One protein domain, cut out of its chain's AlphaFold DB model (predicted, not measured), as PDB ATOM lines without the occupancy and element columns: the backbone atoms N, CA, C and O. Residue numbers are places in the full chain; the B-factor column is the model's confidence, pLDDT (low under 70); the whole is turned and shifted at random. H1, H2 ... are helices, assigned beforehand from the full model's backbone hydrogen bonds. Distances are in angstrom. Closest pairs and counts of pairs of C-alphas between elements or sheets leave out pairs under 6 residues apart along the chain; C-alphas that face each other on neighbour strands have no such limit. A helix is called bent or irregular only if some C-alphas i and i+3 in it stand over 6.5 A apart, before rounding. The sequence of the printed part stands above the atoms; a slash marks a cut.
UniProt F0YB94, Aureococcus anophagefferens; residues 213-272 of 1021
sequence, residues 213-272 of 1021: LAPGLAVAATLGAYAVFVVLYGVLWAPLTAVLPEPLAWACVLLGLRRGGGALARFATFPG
ATOM      1  N   LEU A 213     -21.777  -6.519   6.346       79.62
ATOM      2  CA  LEU A 213     -21.641  -6.030   4.968       79.62
ATOM      3  C   LEU A 213     -20.219  -6.190   4.406       79.62
ATOM      4  O   LEU A 213     -20.041  -6.182   3.189       79.62
ATOM      5  N   ALA A 214     -19.208  -6.360   5.264       85.25
ATOM      6  CA  ALA A 214     -17.832  -6.627   4.864       85.25
ATOM      7  C   ALA A 214     -17.383  -8.000   5.400       85.25
ATOM      8  O   ALA A 214     -16.779  -8.075   6.472       85.25
ATOM      9  N   PRO A 215     -17.599  -9.102   4.651       79.88
ATOM     10  CA  PRO A 215     -17.215 -10.444   5.094       79.88
ATOM     11  C   PRO A 215     -15.718 -10.556   5.426       79.88
ATOM     12  O   PRO A 215     -15.345 -11.302   6.326       79.88
ATOM     13  N   GLY A 216     -14.856  -9.760   4.777       83.69
ATOM     14  CA  GLY A 216     -13.439  -9.656   5.141       83.69
ATOM     15  C   GLY A 216     -13.207  -9.091   6.549       83.69
ATOM     16  O   GLY A 216     -12.355  -9.597   7.274       83.69
ATOM     17  N   LEU A 217     -14.001  -8.101   6.971       74.44
ATOM     18  CA  LEU A 217     -13.954  -7.545   8.325       74.44
ATOM     19  C   LEU A 217     -14.520  -8.537   9.349       74.44
ATOM     20  O   LEU A 217     -13.945  -8.679  10.422       74.44
ATOM     21  N   ALA A 218     -15.594  -9.266   9.015       73.94
ATOM     22  CA  ALA A 218     -16.125 -10.337   9.867       73.94
ATOM     23  C   ALA A 218     -15.120 -11.464  10.092       73.94
ATOM     24  O   ALA A 218     -14.921 -11.889  11.232       73.94
ATOM     25  N   VAL A 219     -14.449 -11.918   9.032       84.12
ATOM     26  CA  VAL A 219     -13.387 -12.920   9.142       84.12
ATOM     27  C   VAL A 219     -12.224 -12.370   9.968       84.12
ATOM     28  O   VAL A 219     -11.788 -13.043  10.896       84.12
ATOM     29  N   ALA A 220     -11.769 -11.138   9.717       81.31
ATOM     30  CA  ALA A 220     -10.690 -10.520  10.491       81.31
ATOM     31  C   ALA A 220     -11.044 -10.359  11.980       81.31
ATOM     32  O   ALA A 220     -10.231 -10.683  12.841       81.31
ATOM     33  N   ALA A 221     -12.263  -9.921  12.300       76.81
ATOM     34  CA  ALA A 221     -12.731  -9.776  13.674       76.81
ATOM     35  C   ALA A 221     -12.918 -11.129  14.369       76.81
ATOM     36  O   ALA A 221     -12.563 -11.261  15.536       76.81
ATOM     37  N   THR A 222     -13.412 -12.145  13.659       79.81
ATOM     38  CA  THR A 222     -13.543 -13.510  14.194       79.81
ATOM     39  C   THR A 222     -12.172 -14.126  14.446       79.81
ATOM     40  O   THR A 222     -11.947 -14.688  15.513       79.81
ATOM     41  N   LEU A 223     -11.229 -13.971  13.512       87.06
ATOM     42  CA  LEU A 223      -9.842 -14.400  13.696       87.06
ATOM     43  C   LEU A 223      -9.166 -13.632  14.833       87.06
ATOM     44  O   LEU A 223      -8.439 -14.235  15.611       87.06
ATOM     45  N   GLY A 224      -9.437 -12.333  14.974       85.12
ATOM     46  CA  GLY A 224      -8.962 -11.518  16.088       85.12
ATOM     47  C   GLY A 224      -9.526 -11.983  17.431       85.12
ATOM     48  O   GLY A 224      -8.768 -12.215  18.366       85.12
ATOM     49  N   ALA A 225     -10.840 -12.198  17.523       80.75
ATOM     50  CA  ALA A 225     -11.499 -12.714  18.720       80.75
ATOM     51  C   ALA A 225     -11.022 -14.130  19.068       80.75
ATOM     52  O   ALA A 225     -10.757 -14.420  20.232       80.75
ATOM     53  N   TYR A 226     -10.845 -14.993  18.064       84.25
ATOM     54  CA  TYR A 226     -10.288 -16.329  18.240       84.25
ATOM     55  C   TYR A 226      -8.820 -16.273  18.665       84.25
ATOM     56  O   TYR A 226      -8.430 -17.010  19.557       84.25
ATOM     57  N   ALA A 227      -8.008 -15.370  18.112       85.12
ATOM     58  CA  ALA A 227      -6.634 -15.164  18.556       85.12
ATOM     59  C   ALA A 227      -6.583 -14.676  20.010       85.12
ATOM     60  O   ALA A 227      -5.805 -15.202  20.800       85.12
ATOM     61  N   VAL A 228      -7.451 -13.736  20.399       83.06
ATOM     62  CA  VAL A 228      -7.600 -13.300  21.796       83.06
ATOM     63  C   VAL A 228      -8.019 -14.472  22.679       83.06
ATOM     64  O   VAL A 228      -7.412 -14.677  23.726       83.06
ATOM     65  N   PHE A 229      -8.989 -15.282  22.252       83.75
ATOM     66  CA  PHE A 229      -9.387 -16.494  22.963       83.75
ATOM     67  C   PHE A 229      -8.230 -17.486  23.082       83.75
ATOM     68  O   PHE A 229      -7.980 -17.969  24.171       83.75
ATOM     69  N   VAL A 230      -7.472 -17.758  22.019       86.44
ATOM     70  CA  VAL A 230      -6.314 -18.666  22.036       86.44
ATOM     71  C   VAL A 230      -5.198 -18.130  22.929       86.44
ATOM     72  O   VAL A 230      -4.542 -18.909  23.611       86.44
ATOM     73  N   VAL A 231      -4.984 -16.818  22.990       82.94
ATOM     74  CA  VAL A 231      -4.009 -16.221  23.912       82.94
ATOM     75  C   VAL A 231      -4.507 -16.317  25.356       82.94
ATOM     76  O   VAL A 231      -3.788 -16.812  26.222       82.94
ATOM     77  N   LEU A 232      -5.749 -15.912  25.628       79.94
ATOM     78  CA  LEU A 232      -6.345 -15.995  26.964       79.94
ATOM     79  C   LEU A 232      -6.435 -17.448  27.450       79.94
ATOM     80  O   LEU A 232      -6.071 -17.737  28.583       79.94
ATOM     81  N   TYR A 233      -6.873 -18.365  26.594       82.69
ATOM     82  CA  TYR A 233      -7.093 -19.771  26.912       82.69
ATOM     83  C   TYR A 233      -5.800 -20.600  26.849       82.69
ATOM     84  O   TYR A 233      -5.481 -21.363  27.752       82.69
ATOM     85  N   GLY A 234      -5.020 -20.468  25.781       84.75
ATOM     86  CA  GLY A 234      -3.828 -21.285  25.550       84.75
ATOM     87  C   GLY A 234      -2.587 -20.787  26.286       84.75
ATOM     88  O   GLY A 234      -1.825 -21.600  26.802       84.75
ATOM     89  N   VAL A 235      -2.371 -19.469  26.353       83.88
ATOM     90  CA  VAL A 235      -1.139 -18.895  26.931       83.88
ATOM     91  C   VAL A 235      -1.311 -18.535  28.403       83.88
ATOM     92  O   VAL A 235      -0.378 -18.710  29.181       83.88
ATOM     93  N   LEU A 236      -2.485 -18.040  28.804       84.31
ATOM     94  CA  LEU A 236      -2.720 -17.628  30.191       84.31
ATOM     95  C   LEU A 236      -3.439 -18.712  30.995       84.31
ATOM     96  O   LEU A 236      -2.943 -19.129  32.037       84.31
ATOM     97  N   TRP A 237      -4.581 -19.195  30.514       87.12
ATOM     98  CA  TRP A 237      -5.441 -20.118  31.252       87.12
ATOM     99  C   TRP A 237      -4.858 -21.529  31.383       87.12
ATOM    100  O   TRP A 237      -4.693 -22.005  32.503       87.12
ATOM    101  N   ALA A 238      -4.502 -22.186  30.274       91.62
ATOM    102  CA  ALA A 238      -4.065 -23.582  30.285       91.62
ATOM    103  C   ALA A 238      -2.829 -23.828  31.180       91.62
ATOM    104  O   ALA A 238      -2.866 -24.768  31.982       91.62
ATOM    105  N   PRO A 239      -1.773 -22.980  31.157       92.50
ATOM    106  CA  PRO A 239      -0.655 -23.117  32.089       92.50
ATOM    107  C   PRO A 239      -1.057 -22.865  33.545       92.50
ATOM    108  O   PRO A 239      -0.556 -23.546  34.436       92.50
ATOM    109  N   LEU A 240      -1.978 -21.927  33.804       93.06
ATOM    110  CA  LEU A 240      -2.479 -21.673  35.157       93.06
ATOM    111  C   LEU A 240      -3.266 -22.872  35.691       93.06
ATOM    112  O   LEU A 240      -3.007 -23.284  36.815       93.06
ATOM    113  N   THR A 241      -4.156 -23.477  34.901       94.62
ATOM    114  CA  THR A 241      -4.914 -24.673  35.316       94.62
ATOM    115  C   THR A 241      -4.052 -25.925  35.461       94.62
ATOM    116  O   THR A 241      -4.424 -26.844  36.183       94.62
ATOM    117  N   ALA A 242      -2.888 -25.976  34.805       95.12
ATOM    118  CA  ALA A 242      -1.934 -27.068  34.990       95.12
ATOM    119  C   ALA A 242      -1.241 -27.022  36.367       95.12
ATOM    120  O   ALA A 242      -0.735 -28.042  36.831       95.12
ATOM    121  N   VAL A 243      -1.210 -25.850  37.016       96.62
ATOM    122  CA  VAL A 243      -0.519 -25.620  38.298       96.62
ATOM    123  C   VAL A 243      -1.498 -25.331  39.443       96.62
ATOM    124  O   VAL A 243      -1.212 -25.657  40.594       96.62
ATOM    125  N   LEU A 244      -2.648 -24.725  39.151       96.50
ATOM    126  CA  LEU A 244      -3.641 -24.273  40.119       96.50
ATOM    127  C   LEU A 244      -4.993 -24.964  39.890       96.50
ATOM    128  O   LEU A 244      -5.390 -25.161  38.741       96.50
ATOM    129  N   PRO A 245      -5.759 -25.246  40.960       96.44
ATOM    130  CA  PRO A 245      -7.172 -25.593  40.848       96.44
ATOM    131  C   PRO A 245      -7.939 -24.567  40.011       96.44
ATOM    132  O   PRO A 245      -7.692 -23.363  40.113       96.44
ATOM    133  N   GLU A 246      -8.918 -25.037  39.243       92.44
ATOM    134  CA  GLU A 246      -9.679 -24.219  38.295       92.44
ATOM    135  C   GLU A 246     -10.229 -22.900  38.890       92.44
ATOM    136  O   GLU A 246     -10.012 -21.847  38.283       92.44
ATOM    137  N   PRO A 247     -10.831 -22.865  40.101       94.94
ATOM    138  CA  PRO A 247     -11.305 -21.605  40.681       94.94
ATOM    139  C   PRO A 247     -10.178 -20.598  40.958       94.94
ATOM    140  O   PRO A 247     -10.368 -19.390  40.814       94.94
ATOM    141  N   LEU A 248      -8.988 -21.081  41.338       94.19
ATOM    142  CA  LEU A 248      -7.819 -20.235  41.585       94.19
ATOM    143  C   LEU A 248      -7.208 -19.735  40.278       94.19
ATOM    144  O   LEU A 248      -6.812 -18.572  40.210       94.19
ATOM    145  N   ALA A 249      -7.195 -20.558  39.226       92.38
ATOM    146  CA  ALA A 249      -6.821 -20.103  37.893       92.38
ATOM    147  C   ALA A 249      -7.756 -18.972  37.421       92.38
ATOM    148  O   ALA A 249      -7.267 -17.946  36.941       92.38
ATOM    149  N   TRP A 250      -9.079 -19.091  37.632       89.88
ATOM    150  CA  TRP A 250     -10.045 -18.033  37.274       89.88
ATOM    151  C   TRP A 250      -9.812 -16.773  38.091       89.88
ATOM    152  O   TRP A 250      -9.762 -15.682  37.524       89.88
ATOM    153  N   ALA A 251      -9.580 -16.907  39.396       93.25
ATOM    154  CA  ALA A 251      -9.222 -15.776  40.243       93.25
ATOM    155  C   ALA A 251      -7.937 -15.077  39.758       93.25
ATOM    156  O   ALA A 251      -7.897 -13.847  39.702       93.25
ATOM    157  N   CYS A 252      -6.910 -15.832  39.354       93.56
ATOM    158  CA  CYS A 252      -5.672 -15.286  38.796       93.56
ATOM    159  C   CYS A 252      -5.902 -14.551  37.470       93.56
ATOM    160  O   CYS A 252      -5.401 -13.436  37.314       93.56
ATOM    161  N   VAL A 253      -6.677 -15.122  36.541       88.75
ATOM    162  CA  VAL A 253      -7.007 -14.466  35.265       88.75
ATOM    163  C   VAL A 253      -7.831 -13.205  35.495       88.75
ATOM    164  O   VAL A 253      -7.475 -12.153  34.974       88.75
ATOM    165  N   LEU A 254      -8.876 -13.260  36.322       88.88
ATOM    166  CA  LEU A 254      -9.700 -12.095  36.653       88.88
ATOM    167  C   LEU A 254      -8.893 -11.002  37.362       88.88
ATOM    168  O   LEU A 254      -9.049  -9.821  37.053       88.88
ATOM    169  N   LEU A 255      -7.987 -11.372  38.271       92.44
ATOM    170  CA  LEU A 255      -7.080 -10.424  38.918       92.44
ATOM    171  C   LEU A 255      -6.085  -9.826  37.917       92.44
ATOM    172  O   LEU A 255      -5.796  -8.632  37.991       92.44
ATOM    173  N   GLY A 256      -5.589 -10.630  36.975       90.69
ATOM    174  CA  GLY A 256      -4.743 -10.190  35.867       90.69
ATOM    175  C   GLY A 256      -5.467  -9.206  34.952       90.69
ATOM    176  O   GLY A 256      -4.942  -8.130  34.690       90.69
ATOM    177  N   LEU A 257      -6.702  -9.515  34.549       86.19
ATOM    178  CA  LEU A 257      -7.563  -8.634  33.756       86.19
ATOM    179  C   LEU A 257      -7.893  -7.344  34.504       86.19
ATOM    180  O   LEU A 257      -7.812  -6.267  33.923       86.19
ATOM    181  N   ARG A 258      -8.197  -7.418  35.804       90.19
ATOM    182  CA  ARG A 258      -8.435  -6.230  36.631       90.19
ATOM    183  C   ARG A 258      -7.175  -5.372  36.742       90.19
ATOM    184  O   ARG A 258      -7.236  -4.172  36.517       90.19
ATOM    185  N   ARG A 259      -6.010  -5.951  37.058       92.69
ATOM    186  CA  ARG A 259      -4.761  -5.175  37.191       92.69
ATOM    187  C   ARG A 259      -4.250  -4.641  35.856       92.69
ATOM    188  O   ARG A 259      -3.840  -3.485  35.800       92.69
ATOM    189  N   GLY A 260      -4.292  -5.454  34.807       90.81
ATOM    190  CA  GLY A 260      -3.908  -5.074  33.449       90.81
ATOM    191  C   GLY A 260      -4.859  -4.034  32.867       90.81
ATOM    192  O   GLY A 260      -4.412  -2.984  32.418       90.81
ATOM    193  N   GLY A 261      -6.169  -4.263  32.973       88.44
ATOM    194  CA  GLY A 261      -7.202  -3.313  32.565       88.44
ATOM    195  C   GLY A 261      -7.134  -2.006  33.353       88.44
ATOM    196  O   GLY A 261      -7.200  -0.938  32.760       88.44
ATOM    197  N   GLY A 262      -6.893  -2.056  34.666       90.69
ATOM    198  CA  GLY A 262      -6.658  -0.864  35.483       90.69
ATOM    199  C   GLY A 262      -5.371  -0.112  35.114       90.69
ATOM    200  O   GLY A 262      -5.341   1.116  35.153       90.69
ATOM    201  N   ALA A 263      -4.301  -0.811  34.724       90.69
ATOM    202  CA  ALA A 263      -3.089  -0.178  34.201       90.69
ATOM    203  C   ALA A 263      -3.333   0.491  32.839       90.69
ATOM    204  O   ALA A 263      -2.939   1.641  32.665       90.69
ATOM    205  N   LEU A 264      -4.040  -0.181  31.924       88.81
ATOM    206  CA  LEU A 264      -4.405   0.357  30.611       88.81
ATOM    207  C   LEU A 264      -5.353   1.556  30.724       88.81
ATOM    208  O   LEU A 264      -5.153   2.571  30.069       88.81
ATOM    209  N   ALA A 265      -6.353   1.479  31.597       89.38
ATOM    210  CA  ALA A 265      -7.268   2.581  31.854       89.38
ATOM    211  C   ALA A 265      -6.551   3.792  32.466       89.38
ATOM    212  O   ALA A 265      -6.824   4.924  32.074       89.38
ATOM    213  N   ARG A 266      -5.584   3.573  33.371       91.56
ATOM    214  CA  ARG A 266      -4.694   4.646  33.847       91.56
ATOM    215  C   ARG A 266      -3.829   5.212  32.728       91.56
ATOM    216  O   ARG A 266      -3.643   6.417  32.703       91.56
ATOM    217  N   PHE A 267      -3.342   4.380  31.810       88.81
ATOM    218  CA  PHE A 267      -2.616   4.833  30.621       88.81
ATOM    219  C   PHE A 267      -3.462   5.724  29.721       88.81
ATOM    220  O   PHE A 267      -3.011   6.801  29.354       88.81
ATOM    221  N   ALA A 268      -4.699   5.325  29.442       87.69
ATOM    222  CA  ALA A 268      -5.616   6.107  28.623       87.69
ATOM    223  C   ALA A 268      -6.069   7.404  29.318       87.69
ATOM    224  O   ALA A 268      -6.134   8.457  28.693       87.69
ATOM    225  N   THR A 269      -6.356   7.341  30.621       89.94
ATOM    226  CA  THR A 269      -6.910   8.477  31.380       89.94
ATOM    227  C   THR A 269      -5.834   9.452  31.845       89.94
ATOM    228  O   THR A 269      -6.074  10.650  31.892       89.94
ATOM    229  N   PHE A 270      -4.657   8.945  32.211       93.06
ATOM    230  CA  PHE A 270      -3.542   9.717  32.759       93.06
ATOM    231  C   PHE A 270      -2.220   9.446  32.014       93.06
ATOM    232  O   PHE A 270      -1.223   9.076  32.648       93.06
ATOM    233  N   PRO A 271      -2.174   9.634  30.682       91.12
ATOM    234  CA  PRO A 271      -0.982   9.440  29.861       91.12
ATOM    235  C   PRO A 271       0.265  10.148  30.406       91.12
ATOM    236  O   PRO A 271       1.340   9.554  30.408       91.12
ATOM    237  N   GLY A 272       0.137  11.359  30.966       87.94
ATOM    238  CA  GLY A 272       1.278  12.115  31.509       87.94
ATOM    239  C   GLY A 272       1.985  11.462  32.706       87.94
ATOM    240  O   GLY A 272       3.119  11.820  33.024       87.94
TER     241      GLY A 272
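AT A GLANCE: This is residues 213 to 272 of the 1021 residues of a protein of Aureococcus anophagefferens (UniProt F0YB94). Two long helices, H1 and H2, meet near one end of each and spread apart from there as an open V, the tight link between them making its corner. The far arms of the V, residues 213 to 228 and residues 257 to 272, stand free. The printed part has 60 residues with two named helices, H1 then H2, and no named strand; the class is all helix. The whole is only just loose, close to extended, with a radius of gyration of the C-alphas of 15.3 A, and its outline is flat, with spans of 43 by 36 by 14 A.

IN THESE COORDINATES: H1 is residues 215 to 243, from C-alpha 215 at (-17.215, -10.444, 5.094) to C-alpha 243 at (-0.519, -25.620, 38.298), 40.1 A from first to last C-alpha. It is neither bent nor irregular, but only just: C-alphas 235 and 238 are 6.5 A apart. H2 is residues 246 to 269, 33.5 A long between its first and last C-alphas, and ends with C-alpha 269 at (-6.910, 8.477, 31.380).

HOW THE PARTS SIT: H1 and H2 touch, with residues 236 to 241 of H1 and residues 249 to 253 of H2 alone. Their closest C-alphas are those of Leu 240 and Ala 249, 5.4 A apart. Their lines stand at a steep tilt of 54 degrees, and they run opposite ways. Their centres are 16.5 A apart. In H2 every O i to N i+4 pair is within hydrogen-bond range; in H1 20 of 25 are.

THE WHOLE: The two C-alphas farthest apart are those of Leu 213 and Val 243, 44.1 A. The printed part has no cut, and the link from H1 to H2, two residues, is tight. The mean pLDDT of the printed part is 87.8, and no printed residue is under 70.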